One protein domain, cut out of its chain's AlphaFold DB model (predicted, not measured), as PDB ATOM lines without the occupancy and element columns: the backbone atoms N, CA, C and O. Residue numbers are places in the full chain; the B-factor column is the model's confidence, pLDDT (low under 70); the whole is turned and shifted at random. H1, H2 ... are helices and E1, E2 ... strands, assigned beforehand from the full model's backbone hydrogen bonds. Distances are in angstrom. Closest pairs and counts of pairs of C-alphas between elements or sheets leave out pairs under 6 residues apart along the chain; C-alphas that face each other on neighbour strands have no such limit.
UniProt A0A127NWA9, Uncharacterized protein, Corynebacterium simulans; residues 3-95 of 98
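This is residues 3 to 95 of the 98 residues of an uncharacterized protein of Corynebacterium simulans (UniProt A0A127NWA9). Five strands side by side make a curved wall along one long helix, H1, which runs lengthwise with them. The wall is in two parts, the sheet E1 E2 E3 and the hairpin E4 E5, with E3 beside E4, and residues 78 to 94 of H1 come near both parts. The printed part has 93 residues, and its named elements follow each other as E1 E2 E3 E4 E5 H1, five strands and then one helix. Both sheets are antiparallel, with the orders E1 - E2 - E3 and E4 - E5, and the class is mixed, helices and strands. The whole is only just compact, close to loose, with a radius of gyration of the C-alphas of 14.4 A, and it is elongated, spanning 49 by 26 by 17 A.

E1, residues 3 to 10, and E2, residues 13 to 21, are a hairpin, antiparallel at 163 degrees, with N 6 and O 17 within hydrogen-bond range at 2.9 A. E2 also forms a hairpin with E3, residues 28 to 34, antiparallel at 164 degrees, where N 18 and O 31 are 2.8 A apart. E1 E2 E3 is a meander, each strand the antiparallel neighbour of the one before. E4, residues 42 to 49, has 10 pairs of C-alphas within 8 A of E3, the closest those of Ile 32 and Leu 44, 6.1 A. E4 and E5, residues 54 to 61, are a hairpin, antiparallel at 156 degrees, with N 45 and O 58 2.9 A apart. E5 is apart from E1, E2 and E3. H1, residues 69 to 94, is on the sheet E1 E2 E3 at a height over the sheet of 8.6 A, two layers with the helix on one face. It lies over E2 and runs along the strands, at 15 degrees to E2 on the local plane. E5 and H1 have 13 pairs of C-alphas within 8 A, the closest those of Trp 56 and Glu 90, 5.6 A. In H1 every O i to N i+4 pair is within hydrogen-bond range.

E1 begins at C-alpha 3, (130.864, 164.185, 100.912), and is 22.9 A long. E2 measures 25.6 A, E3 19.8 A, E4 20.5 A and E5 22.4 A. H1 runs 37.9 A from C-alpha 69, (147.091, 126.921, 89.015), to C-alpha 94, (133.339, 162.113, 85.791).

The two C-alphas farthest apart are those of Gly 23 and Gly 68, 49.4 A. The printed part has no cut and no long link. Mean pLDDT of the printed part is 85.6, and residues 10 to 11 and 23 to 24 are under 70.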
ATOM      1  N   THR A   3     130.039 165.388 100.981       80.50
ATOM      2  CA  THR A   3     130.864 164.185 100.912       80.50
ATOM      3  C   THR A   3     129.940 163.013 100.639       80.50
ATOM      4  O   THR A   3     128.914 162.862 101.303       80.50
ATOM      5  N   GLU A   4     130.284 162.231  99.631       80.69
ATOM      6  CA  GLU A   4     129.586 161.018  99.239       80.69
ATOM      7  C   GLU A   4     130.490 159.820  99.529       80.69
ATOM      8  O   GLU A   4     131.681 159.850  99.216       80.69
ATOM      9  N   HIS A   5     129.919 158.793 100.153       82.12
ATOM     10  CA  HIS A   5     130.582 157.527 100.445       82.12
ATOM     11  C   HIS A   5     129.925 156.451  99.593       82.12
ATOM     12  O   HIS A   5     128.718 156.225  99.707       82.12
ATOM     13  N   ILE A   6     130.707 155.808  98.733       81.00
ATOM     14  CA  ILE A   6     130.233 154.769  97.825       81.00
ATOM     15  C   ILE A   6     131.048 153.514  98.100       81.00
ATOM     16  O   ILE A   6     132.258 153.497  97.902       81.00
ATOM     17  N   VAL A   7     130.377 152.464  98.570       79.38
ATOM     18  CA  VAL A   7     131.000 151.161  98.820       79.38
ATOM     19  C   VAL A   7     130.701 150.239  97.643       79.38
ATOM     20  O   VAL A   7     129.538 149.957  97.347       79.38
ATOM     21  N   TYR A   8     131.754 149.744  97.003       74.88
ATOM     22  CA  TYR A   8     131.717 148.786  95.906       74.88
ATOM     23  C   TYR A   8     132.014 147.398  96.448       74.88
ATOM     24  O   TYR A   8     133.067 147.158  97.035       74.88
ATOM     25  N   ARG A   9     131.084 146.471  96.229       76.94
ATOM     26  CA  ARG A   9     131.203 145.072  96.643       76.94
ATOM     27  C   ARG A   9     131.072 144.179  95.432       76.94
ATOM     28  O   ARG A   9     130.027 144.184  94.785       76.94
ATOM     29  N   HIS A  10     132.095 143.380  95.164       69.06
ATOM     30  CA  HIS A  10     132.037 142.383  94.108       69.06
ATOM     31  C   HIS A  10     132.741 141.100  94.559       69.06
ATOM     32  O   HIS A  10     133.966 141.033  94.617       69.06
ATOM     33  N   TYR A  11     131.941 140.077  94.876       69.69
ATOM     34  CA  TYR A  11     132.389 138.809  95.465       69.69
ATOM     35  C   TYR A  11     133.315 139.013  96.680       69.69
ATOM     36  O   TYR A  11     132.828 139.386  97.744       69.69
ATOM     37  N   GLU A  12     134.618 138.775  96.507       70.25
ATOM     38  CA  GLU A  12     135.669 138.833  97.534       70.25
ATOM     39  C   GLU A  12     136.358 140.212  97.621       70.25
ATOM     40  O   GLU A  12     137.195 140.444  98.494       70.25
ATOM     41  N   LEU A  13     136.033 141.143  96.714       81.31
ATOM     42  CA  LEU A  13     136.615 142.483  96.697       81.31
ATOM     43  C   LEU A  13     135.629 143.516  97.232       81.31
ATOM     44  O   LEU A  13     134.477 143.596  96.797       81.31
ATOM     45  N   GLU A  14     136.122 144.344  98.148       87.00
ATOM     46  CA  GLU A  14     135.391 145.477  98.693       87.00
ATOM     47  C   GLU A  14     136.282 146.716  98.645       87.00
ATOM     48  O   GLU A  14     137.391 146.703  99.180       87.00
ATOM     49  N   TYR A  15     135.804 147.767  97.982       85.06
ATOM     50  CA  TYR A  15     136.446 149.078  97.978       85.06
ATOM     51  C   TYR A  15     135.449 150.138  98.428       85.06
ATOM     52  O   TYR A  15     134.289 150.123  98.020       85.06
ATOM     53  N   GLU A  16     135.906 151.098  99.216       89.00
ATOM     54  CA  GLU A  16     135.152 152.294  99.567       89.00
ATOM     55  C   GLU A  16     135.767 153.504  98.863       89.00
ATOM     56  O   GLU A  16     136.948 153.806  99.033       89.00
ATOM     57  N   MET A  17     134.962 154.210  98.068       89.50
ATOM     58  CA  MET A  17     135.321 155.510  97.520       89.50
ATOM     59  C   MET A  17     134.640 156.612  98.320       89.50
ATOM     60  O   MET A  17     133.413 156.679  98.406       89.50
ATOM     61  N   THR A  18     135.444 157.527  98.842       89.38
ATOM     62  CA  THR A  18     134.974 158.776  99.436       89.38
ATOM     63  C   THR A  18     135.224 159.910  98.453       89.38
ATOM     64  O   THR A  18     136.370 160.166  98.083       89.38
ATOM     65  N   VAL A  19     134.167 160.611  98.040       86.44
ATOM     66  CA  VAL A  19     134.248 161.780  97.154       86.44
ATOM     67  C   VAL A  19     133.758 163.017  97.890       86.44
ATOM     68  O   VAL A  19     132.588 163.131  98.244       86.44
ATOM     69  N   THR A  20     134.635 163.994  98.069       86.00
ATOM     70  CA  THR A  20     134.308 165.300  98.638       86.00
ATOM     71  C   THR A  20     134.222 166.333  97.524       86.00
ATOM     72  O   THR A  20     135.220 166.692  96.907       86.00
ATOM     73  N   ASN A  21     133.023 166.841  97.247       80.00
ATOM     74  CA  ASN A  21     132.797 167.774  96.147       80.00
ATOM     75  C   ASN A  21     132.808 169.235  96.631       80.00
ATOM     76  O   ASN A  21     131.939 169.666  97.405       80.00
ATOM     77  N   ASN A  22     133.766 170.019  96.122       76.94
ATOM     78  CA  ASN A  22     133.897 171.449  96.421       76.94
ATOM     79  C   ASN A  22     133.149 172.370  95.437       76.94
ATOM     80  O   ASN A  22     133.309 173.587  95.498       76.94
ATOM     81  N   GLY A  23     132.306 171.826  94.552       65.75
ATOM     82  CA  GLY A  23     131.418 172.603  93.674       65.75
ATOM     83  C   GLY A  23     131.920 172.807  92.242       65.75
ATOM     84  O   GLY A  23     131.287 173.525  91.475       65.75
ATOM     85  N   THR A  24     133.024 172.164  91.853       67.69
ATOM     86  CA  THR A  24     133.493 172.082  90.458       67.69
ATOM     87  C   THR A  24     133.954 170.658  90.158       67.69
ATOM     88  O   THR A  24     134.342 169.937  91.073       67.69
ATOM     89  N   SER A  25     133.945 170.244  88.886       70.31
ATOM     90  CA  SER A  25     134.373 168.891  88.494       70.31
ATOM     91  C   SER A  25     135.825 168.590  88.881       70.31
ATOM     92  O   SER A  25     136.110 167.480  89.311       70.31
ATOM     93  N   GLN A  26     136.720 169.581  88.794       75.44
ATOM     94  CA  GLN A  26     138.112 169.484  89.256       75.44
ATOM     95  C   GLN A  26     138.229 169.590  90.784       75.44
ATOM     96  O   GLN A  26     139.122 169.002  91.376       75.44
ATOM     97  N   GLY A  27     137.335 170.339  91.434       72.19
ATOM     98  CA  GLY A  27     137.329 170.543  92.881       72.19
ATOM     99  C   GLY A  27     136.799 169.353  93.680       72.19
ATOM    100  O   GLY A  27     136.491 169.523  94.857       72.19
ATOM    101  N   LYS A  28     136.642 168.179  93.066       80.81
ATOM    102  CA  LYS A  28     136.416 166.946  93.815       80.81
ATOM    103  C   LYS A  28     137.736 166.524  94.467       80.81
ATOM    104  O   LYS A  28     138.797 166.667  93.873       80.81
ATOM    105  N   ASP A  29     137.657 166.029  95.685       84.19
ATOM    106  CA  ASP A  29     138.719 165.262  96.324       84.19
ATOM    107  C   ASP A  29     138.209 163.830  96.449       84.19
ATOM    108  O   ASP A  29     137.066 163.630  96.858       84.19
ATOM    109  N   ALA A  30     138.991 162.857  96.006       86.75
ATOM    110  CA  ALA A  30     138.555 161.475  95.902       86.75
ATOM    111  C   ALA A  30     139.611 160.558  96.506       86.75
ATOM    112  O   ALA A  30     140.793 160.666  96.187       86.75
ATOM    113  N   VAL A  31     139.165 159.637  97.347       89.94
ATOM    114  CA  VAL A  31     139.999 158.600  97.952       89.94
ATOM    115  C   VAL A  31     139.299 157.271  97.724       89.94
ATOM    116  O   VAL A  31     138.088 157.193  97.911       89.94
ATOM    117  N   ILE A  32     140.041 156.251  97.291       90.56
ATOM    118  CA  ILE A  32     139.541 154.885  97.114       90.56
ATOM    119  C   ILE A  32     140.388 153.973  98.000       90.56
ATOM    120  O   ILE A  32     141.610 153.935  97.857       90.56
ATOM    121  N   GLU A  33     139.750 153.252  98.914       89.81
ATOM    122  CA  GLU A  33     140.410 152.360  99.870       89.81
ATOM    123  C   GLU A  33     139.869 150.941  99.724       89.81
ATOM    124  O   GLU A  33     138.675 150.745  99.521       89.81
ATOM    125  N   TYR A  34     140.744 149.940  99.819       87.31
ATOM    126  CA  TYR A  34     140.322 148.545  99.909       87.31
ATOM    127  C   TYR A  34     139.883 148.249 101.345       87.31
ATOM    128  O   TYR A  34     140.644 148.483 102.284       87.31
ATOM    129  N   THR A  35     138.675 147.722 101.513       87.88
ATOM    130  CA  THR A  35     138.079 147.416 102.823       87.88
ATOM    131  C   THR A  35     137.843 145.918 103.031       87.88
ATOM    132  O   THR A  35     137.307 145.509 104.062       87.88
ATOM    133  N   GLY A  36     138.265 145.081 102.075       80.62
ATOM    134  CA  GLY A  36     138.211 143.625 102.194       80.62
ATOM    135  C   GLY A  36     139.231 143.044 103.183       80.62
ATOM    136  O   GLY A  36     140.018 143.745 103.820       80.62
ATOM    137  N   HIS A  37     139.212 141.718 103.341       75.69
ATOM    138  CA  HIS A  37     140.116 141.026 104.260       75.69
ATOM    139  C   HIS A  37     141.524 140.862 103.665       75.69
ATOM    140  O   HIS A  37     141.733 140.044 102.776       75.69
ATOM    141  N   GLY A  38     142.507 141.559 104.242       75.88
ATOM    142  CA  GLY A  38     143.919 141.476 103.844       75.88
ATOM    143  C   GLY A  38     144.327 142.602 102.895       75.88
ATOM    144  O   GLY A  38     143.657 143.628 102.825       75.88
ATOM    145  N   ASP A  39     145.440 142.413 102.187       78.38
ATOM    146  CA  ASP A  39     145.834 143.317 101.108       78.38
ATOM    147  C   ASP A  39     145.037 142.956  99.849       78.38
ATOM    148  O   ASP A  39     144.994 141.790  99.449       78.38
ATOM    149  N   GLY A  40     144.397 143.948  99.230       81.94
ATOM    150  CA  GLY A  40     143.680 143.758  97.973       81.94
ATOM    151  C   GLY A  40     144.617 143.368  96.818       81.94
ATOM    152  O   GLY A  40     145.834 143.536  96.906       81.94
ATOM    153  N   PRO A  41     144.080 142.874  95.692       88.38
ATOM    154  CA  PRO A  41     144.878 142.483  94.525       88.38
ATOM    155  C   PRO A  41     145.485 143.689  93.788       88.38
ATOM    156  O   PRO A  41     146.469 143.549  93.055       88.38
ATOM    157  N   VAL A  42     144.898 144.875  93.969       91.69
ATOM    158  CA  VAL A  42     145.344 146.131  93.371       91.69
ATOM    159  C   VAL A  42     145.191 147.281  94.360       91.69
ATOM    160  O   VAL A  42     144.440 147.199  95.332       91.69
ATOM    161  N   LYS A  43     145.845 148.396  94.057       92.69
ATOM    162  CA  LYS A  43     145.567 149.700  94.651       92.69
ATOM    163  C   LYS A  43     144.975 150.619  93.587       92.69
ATOM    164  O   LYS A  43     145.511 150.725  92.485       92.69
ATOM    165  N   LEU A  44     143.876 151.287  93.932       92.56
ATOM    166  CA  LEU A  44     143.178 152.228  93.061       92.56
ATOM    167  C   LEU A  44     143.485 153.655  93.509       92.56
ATOM    168  O   LEU A  44     143.216 154.013  94.653       92.56
ATOM    169  N   THR A  45     144.048 154.470  92.619       94.12
ATOM    170  CA  THR A  45     144.399 155.862  92.937       94.12
ATOM    171  C   THR A  45     143.693 156.812  91.972       94.12
ATOM    172  O   THR A  45     144.058 156.869  90.795       94.12
ATOM    173  N   PRO A  46     142.675 157.564  92.424       93.44
ATOM    174  CA  PRO A  46     142.026 158.556  91.583       93.44
ATOM    175  C   PRO A  46     142.915 159.798  91.435       93.44
ATOM    176  O   PRO A  46     143.531 160.265  92.392       93.44
ATOM    177  N   PHE A  47     142.957 160.374  90.237       92.31
ATOM    178  CA  PHE A  47     143.635 161.646  90.001       92.31
ATOM    179  C   PHE A  47     142.960 162.459  88.894       92.31
ATOM    180  O   PHE A  47     142.366 161.927  87.953       92.31
ATOM    181  N   TRP A  48     143.070 163.785  88.988       91.69
ATOM    182  CA  TRP A  48     142.595 164.683  87.943       91.69
ATOM    183  C   TRP A  48     143.620 164.779  86.812       91.69
ATOM    184  O   TRP A  48     144.723 165.302  86.992       91.69
ATOM    185  N   ASN A  49     143.249 164.320  85.617       91.81
ATOM    186  CA  ASN A  49     144.067 164.491  84.425       91.81
ATOM    187  C   ASN A  49     143.744 165.836  83.757       91.81
ATOM    188  O   ASN A  49     142.834 165.941  82.930       91.81
ATOM    189  N   SER A  50     144.537 166.861  84.082       89.31
ATOM    190  CA  SER A  50     144.386 168.219  83.538       89.31
ATOM    191  C   SER A  50     144.517 168.299  82.014       89.31
ATOM    192  O   SER A  50     143.947 169.199  81.407       89.31
ATOM    193  N   SER A  51     145.245 167.380  81.372       92.62
ATOM    194  CA  SER A  51     145.392 167.378  79.909       92.62
ATOM    195  C   SER A  51     144.105 166.958  79.201       92.62
ATOM    196  O   SER A  51     143.819 167.451  78.114       92.62
ATOM    197  N   ASN A  52     143.328 166.071  79.824       90.19
ATOM    198  CA  ASN A  52     142.081 165.544  79.268       90.19
ATOM    199  C   ASN A  52     140.826 166.123  79.939       90.19
ATOM    200  O   ASN A  52     139.721 165.755  79.553       90.19
ATOM    201  N   ASN A  53     140.989 167.007  80.931       90.00
ATOM    202  CA  ASN A  53     139.913 167.568  81.752       90.00
ATOM    203  C   ASN A  53     138.938 166.505  82.286       90.00
ATOM    204  O   ASN A  53     137.721 166.695  82.250       90.00
ATOM    205  N   LYS A  54     139.475 165.374  82.759       91.25
ATOM    206  CA  LYS A  54     138.687 164.276  83.326       91.25
ATOM    207  C   LYS A  54     139.428 163.583  84.467       91.25
ATOM    208  O   LYS A  54     140.661 163.575  84.497       91.25
ATOM    209  N   TRP A  55     138.679 162.989  85.386       92.69
ATOM    210  CA  TRP A  55     139.206 162.087  86.406       92.69
ATOM    211  C   TRP A  55     139.649 160.779  85.772       92.69
ATOM    212  O   TRP A  55     138.996 160.299  84.849       92.69
ATOM    213  N   TRP A  56     140.780 160.255  86.222       94.31
ATOM    214  CA  TRP A  56     141.308 158.940  85.868       94.31
ATOM    215  C   TRP A  56     141.498 158.156  87.163       94.31
ATOM    216  O   TRP A  56     141.722 158.752  88.218       94.31
ATOM    217  N   VAL A  57     141.433 156.832  87.075       94.31
ATOM    218  CA  VAL A  57     141.774 155.937  88.183       94.31
ATOM    219  C   VAL A  57     142.966 155.100  87.745       94.31
ATOM    220  O   VAL A  57     142.881 154.323  86.797       94.31
ATOM    221  N   GLU A  58     144.103 155.305  88.400       94.19
ATOM    222  CA  GLU A  58     145.284 154.470  88.209       94.19
ATOM    223  C   GLU A  58     145.097 153.141  88.941       94.19
ATOM    224  O   GLU A  58     144.639 153.116  90.087       94.19
ATOM    225  N   VAL A  59     145.463 152.046  88.272       93.12
ATOM    226  CA  VAL A  59     145.413 150.689  88.823       93.12
ATOM    227  C   VAL A  59     146.841 150.192  89.005       93.12
ATOM    228  O   VAL A  59     147.537 149.900  88.031       93.12
ATOM    229  N   GLU A  60     147.279 150.082  90.254       93.44
ATOM    230  CA  GLU A  60     148.562 149.482  90.613       93.44
ATOM    231  C   GLU A  60     148.335 148.023  91.015       93.44
ATOM    232  O   GLU A  60     147.679 147.741  92.014       93.44
ATOM    233  N   ILE A  61     148.871 147.082  90.234       91.06
ATOM    234  CA  ILE A  61     148.785 145.650  90.538       91.06
ATOM    235  C   ILE A  61     149.757 145.320  91.672       91.06
ATOM    236  O   ILE A  61     150.964 145.532  91.535       91.06
ATOM    237  N   LEU A  62     149.242 144.769  92.773       89.00
ATOM    238  CA  LEU A  62     150.059 144.436  93.936       89.00
ATOM    239  C   LEU A  62     150.685 143.038  93.784       89.00
ATOM    240  O   LEU A  62     150.046 142.130  93.242       89.00
ATOM    241  N   PRO A  63     151.938 142.832  94.241       85.56
ATOM    242  CA  PRO A  63     152.596 141.536  94.146       85.56
ATOM    243  C   PRO A  63     151.803 140.434  94.854       85.56
ATOM    244  O   PRO A  63     151.560 140.508  96.055       85.56
ATOM    245  N   HIS A  64     151.476 139.370  94.123       82.75
ATOM    246  CA  HIS A  64     150.774 138.212  94.665       82.75
ATOM    247  C   HIS A  64     151.536 136.921  94.353       82.75
ATOM    248  O   HIS A  64     151.953 136.679  93.219       82.75
ATOM    249  N   THR A  65     151.729 136.071  95.364       83.44
ATOM    250  CA  THR A  65     152.363 134.759  95.177       83.44
ATOM    251  C   THR A  65     151.289 133.693  95.017       83.44
ATOM    252  O   THR A  65     150.702 133.243  95.995       83.44
ATOM    253  N   ALA A  66     151.068 133.241  93.784       81.62
ATOM    254  CA  ALA A  66     150.125 132.166  93.501       81.62
ATOM    255  C   ALA A  66     150.797 130.785  93.597       81.62
ATOM    256  O   ALA A  66     151.508 130.351  92.686       81.62
ATOM    257  N   SER A  67     150.556 130.053  94.686       83.94
ATOM    258  CA  SER A  67     151.085 128.696  94.882       83.94
ATOM    259  C   SER A  67     150.218 127.630  94.193       83.94
ATOM    260  O   SER A  67     149.614 126.780  94.849       83.94
ATOM    261  N   GLY A  68     150.134 127.679  92.862       88.31
ATOM    262  CA  GLY A  68     149.431 126.686  92.042       88.31
ATOM    263  C   GLY A  68     148.419 127.287  91.067       88.31
ATOM    264  O   GLY A  68     148.054 128.456  91.158       88.31
ATOM    265  N   SER A  69     147.953 126.469  90.119       87.44
ATOM    266  CA  SER A  69     147.091 126.921  89.015       87.44
ATOM    267  C   SER A  69     145.723 127.436  89.464       87.44
ATOM    268  O   SER A  69     145.205 128.366  88.855       87.44
ATOM    269  N   LEU A  70     145.147 126.864  90.527       86.44
ATOM    270  CA  LEU A  70     143.872 127.325  91.085       86.44
ATOM    271  C   LEU A  70     144.002 128.723  91.699       86.44
ATOM    272  O   LEU A  70     143.227 129.603  91.353       86.44
ATOM    273  N   VAL A  71     145.024 128.941  92.532       85.44
ATOM    274  CA  VAL A  71     145.286 130.246  93.167       85.44
ATOM    275  C   VAL A  71     145.609 131.305  92.113       85.44
ATOM    276  O   VAL A  71     145.109 132.420  92.181       85.44
ATOM    277  N   PHE A  72     146.387 130.941  91.089       86.81
ATOM    278  CA  PHE A  72     146.687 131.850  89.983       86.81
ATOM    279  C   PHE A  72     145.423 132.260  89.225       86.81
ATOM    280  O   PHE A  72     145.251 133.433  88.918       86.81
ATOM    281  N   ARG A  73     144.519 131.313  88.948       88.06
ATOM    282  CA  ARG A  73     143.250 131.618  88.285       88.06
ATOM    283  C   ARG A  73     142.390 132.574  89.115       88.06
ATOM    284  O   ARG A  73     141.906 133.546  88.549       88.06
ATOM    285  N   SER A  74     142.241 132.323  90.415       86.12
ATOM    286  CA  SER A  74     141.492 133.216  91.311       86.12
ATOM    287  C   SER A  74     142.077 134.627  91.325       86.12
ATOM    288  O   SER A  74     141.334 135.589  91.188       86.12
ATOM    289  N   TYR A  75     143.406 134.756  91.360       87.25
ATOM    290  CA  TYR A  75     144.064 136.058  91.270       87.25
ATOM    291  C   TYR A  75     143.777 136.785  89.943       87.25
ATOM    292  O   TYR A  75     143.526 137.985  89.934       87.25
ATOM    293  N   ILE A  76     143.759 136.077  88.807       89.31
ATOM    294  CA  ILE A  76     143.383 136.686  87.519       89.31
ATOM    295  C   ILE A  76     141.918 137.158  87.522       89.31
ATOM    296  O   ILE A  76     141.637 138.244  87.020       89.31
ATOM    297  N   GLU A  77     141.002 136.378  88.103       88.62
ATOM    298  CA  GLU A  77     139.586 136.756  88.247       88.62
ATOM    299  C   GLU A  77     139.432 138.011  89.133       88.62
ATOM    300  O   GLU A  77     138.684 138.929  88.793       88.62
ATOM    301  N   GLU A  78     140.203 138.113  90.218       87.25
ATOM    302  CA  GLU A  78     140.270 139.306  91.070       87.25
ATOM    303  C   GLU A  78     140.783 140.550  90.319       87.25
ATOM    304  O   GLU A  78     140.233 141.641  90.492       87.25
ATOM    305  N   LEU A  79     141.792 140.412  89.448       90.12
ATOM    306  CA  LEU A  79     142.298 141.525  88.628       90.12
ATOM    307  C   LEU A  79     141.269 142.026  87.601       90.12
ATOM    308  O   LEU A  79     141.185 143.232  87.343       90.12
ATOM    309  N   GLU A  80     140.478 141.125  87.017       89.69
ATOM    310  CA  GLU A  80     139.388 141.494  86.106       89.69
ATOM    311  C   GLU A  80     138.313 142.304  86.844       89.69
ATOM    312  O   GLU A  80     137.938 143.392  86.399       89.69
ATOM    313  N   ILE A  81     137.893 141.835  88.024       87.69
ATOM    314  CA  ILE A  81     136.936 142.549  88.884       87.69
ATOM    315  C   ILE A  81     137.473 143.933  89.264       87.69
ATOM    316  O   ILE A  81     136.762 144.930  89.135       87.69
ATOM    317  N   ALA A  82     138.732 144.016  89.695       87.25
ATOM    318  CA  ALA A  82     139.359 145.276  90.069       87.25
ATOM    319  C   ALA A  82     139.406 146.290  88.911       87.25
ATOM    320  O   ALA A  82     139.224 147.490  89.123       87.25
ATOM    321  N   THR A  83     139.597 145.814  87.678       88.31
ATOM    322  CA  THR A  83     139.577 146.661  86.477       88.31
ATOM    323  C   THR A  83     138.179 147.229  86.214       88.31
ATOM    324  O   THR A  83     138.055 148.414  85.908       88.31
ATOM    325  N   HIS A  84     137.123 146.424  86.380       89.06
ATOM    326  CA  HIS A  84     135.743 146.912  86.277       89.06
ATOM    327  C   HIS A  84     135.423 147.952  87.359       89.06
ATOM    328  O   HIS A  84     134.872 149.005  87.050       89.06
ATOM    329  N   MET A  85     135.851 147.723  88.605       88.06
ATOM    330  CA  MET A  85     135.676 148.705  89.683       88.06
ATOM    331  C   MET A  85     136.392 150.029  89.392       88.06
ATOM    332  O   MET A  85     135.837 151.098  89.642       88.06
ATOM    333  N   ALA A  86     137.606 149.982  88.832       90.69
ATOM    334  CA  ALA A  86     138.337 151.185  88.438       90.69
ATOM    335  C   ALA A  86     137.583 151.990  87.364       90.69
ATOM    336  O   ALA A  86     137.517 153.217  87.454       90.69
ATOM    337  N   GLN A  87     136.976 151.306  86.385       90.81
ATOM    338  CA  GLN A  87     136.143 151.935  85.356       90.81
ATOM    339  C   GLN A  87     134.895 152.589  85.959       90.81
ATOM    340  O   GLN A  87     134.622 153.752  85.665       90.81
ATOM    341  N   GLU A  88     134.180 151.898  86.848       88.38
ATOM    342  CA  GLU A  88     133.008 152.463  87.534       88.38
ATOM    343  C   GLU A  88     133.373 153.691  88.382       88.38
ATOM    344  O   GLU A  88     132.681 154.714  88.345       88.38
ATOM    345  N   CYS A  89     134.494 153.636  89.109       89.19
ATOM    346  CA  CYS A  89     135.011 154.781  89.857       89.19
ATOM    347  C   CYS A  89     135.316 155.965  88.922       89.19
ATOM    348  O   CYS A  89     134.938 157.099  89.221       89.19
ATOM    349  N   GLU A  90     135.951 155.722  87.766       91.25
ATOM    350  CA  GLU A  90     136.197 156.759  86.755       91.25
ATOM    351  C   GLU A  90     134.882 157.370  86.239       91.25
ATOM    352  O   GLU A  90     134.767 158.599  86.154       91.25
ATOM    353  N   GLU A  91     133.876 156.553  85.926       89.12
ATOM    354  CA  GLU A  91     132.566 157.020  85.452       89.12
ATOM    355  C   GLU A  91     131.869 157.909  86.486       89.12
ATOM    356  O   GLU A  91     131.369 158.989  86.150       89.12
ATOM    357  N   ILE A  92     131.891 157.517  87.759       85.75
ATOM    358  CA  ILE A  92     131.271 158.266  88.860       85.75
ATOM    359  C   ILE A  92     131.997 159.588  89.111       85.75
ATOM    360  O   ILE A  92     131.367 160.653  89.200       85.75
ATOM    361  N   LEU A  93     133.330 159.569  89.148       87.81
ATOM    362  CA  LEU A  93     134.124 160.786  89.310       87.81
ATOM    363  C   LEU A  93     133.887 161.778  88.166       87.81
ATOM    364  O   LEU A  93     133.820 162.989  88.405       87.81
ATOM    365  N   ASN A  94     133.661 161.285  86.950       88.75
ATOM    366  CA  ASN A  94     133.339 162.113  85.791       88.75
ATOM    367  C   ASN A  94     131.845 162.443  85.634       88.75
ATOM    368  O   ASN A  94     131.499 163.246  84.770       88.75
ATOM    369  N   GLY A  95     130.965 161.907  86.487       81.12
ATOM    370  CA  GLY A  95     129.522 162.165  86.429       81.12
ATOM    371  C   GLY A  95     128.827 161.514  85.229       81.12
ATOM    372  O   GLY A  95     127.839 162.051  84.736       81.12
TER     373      GLY A  95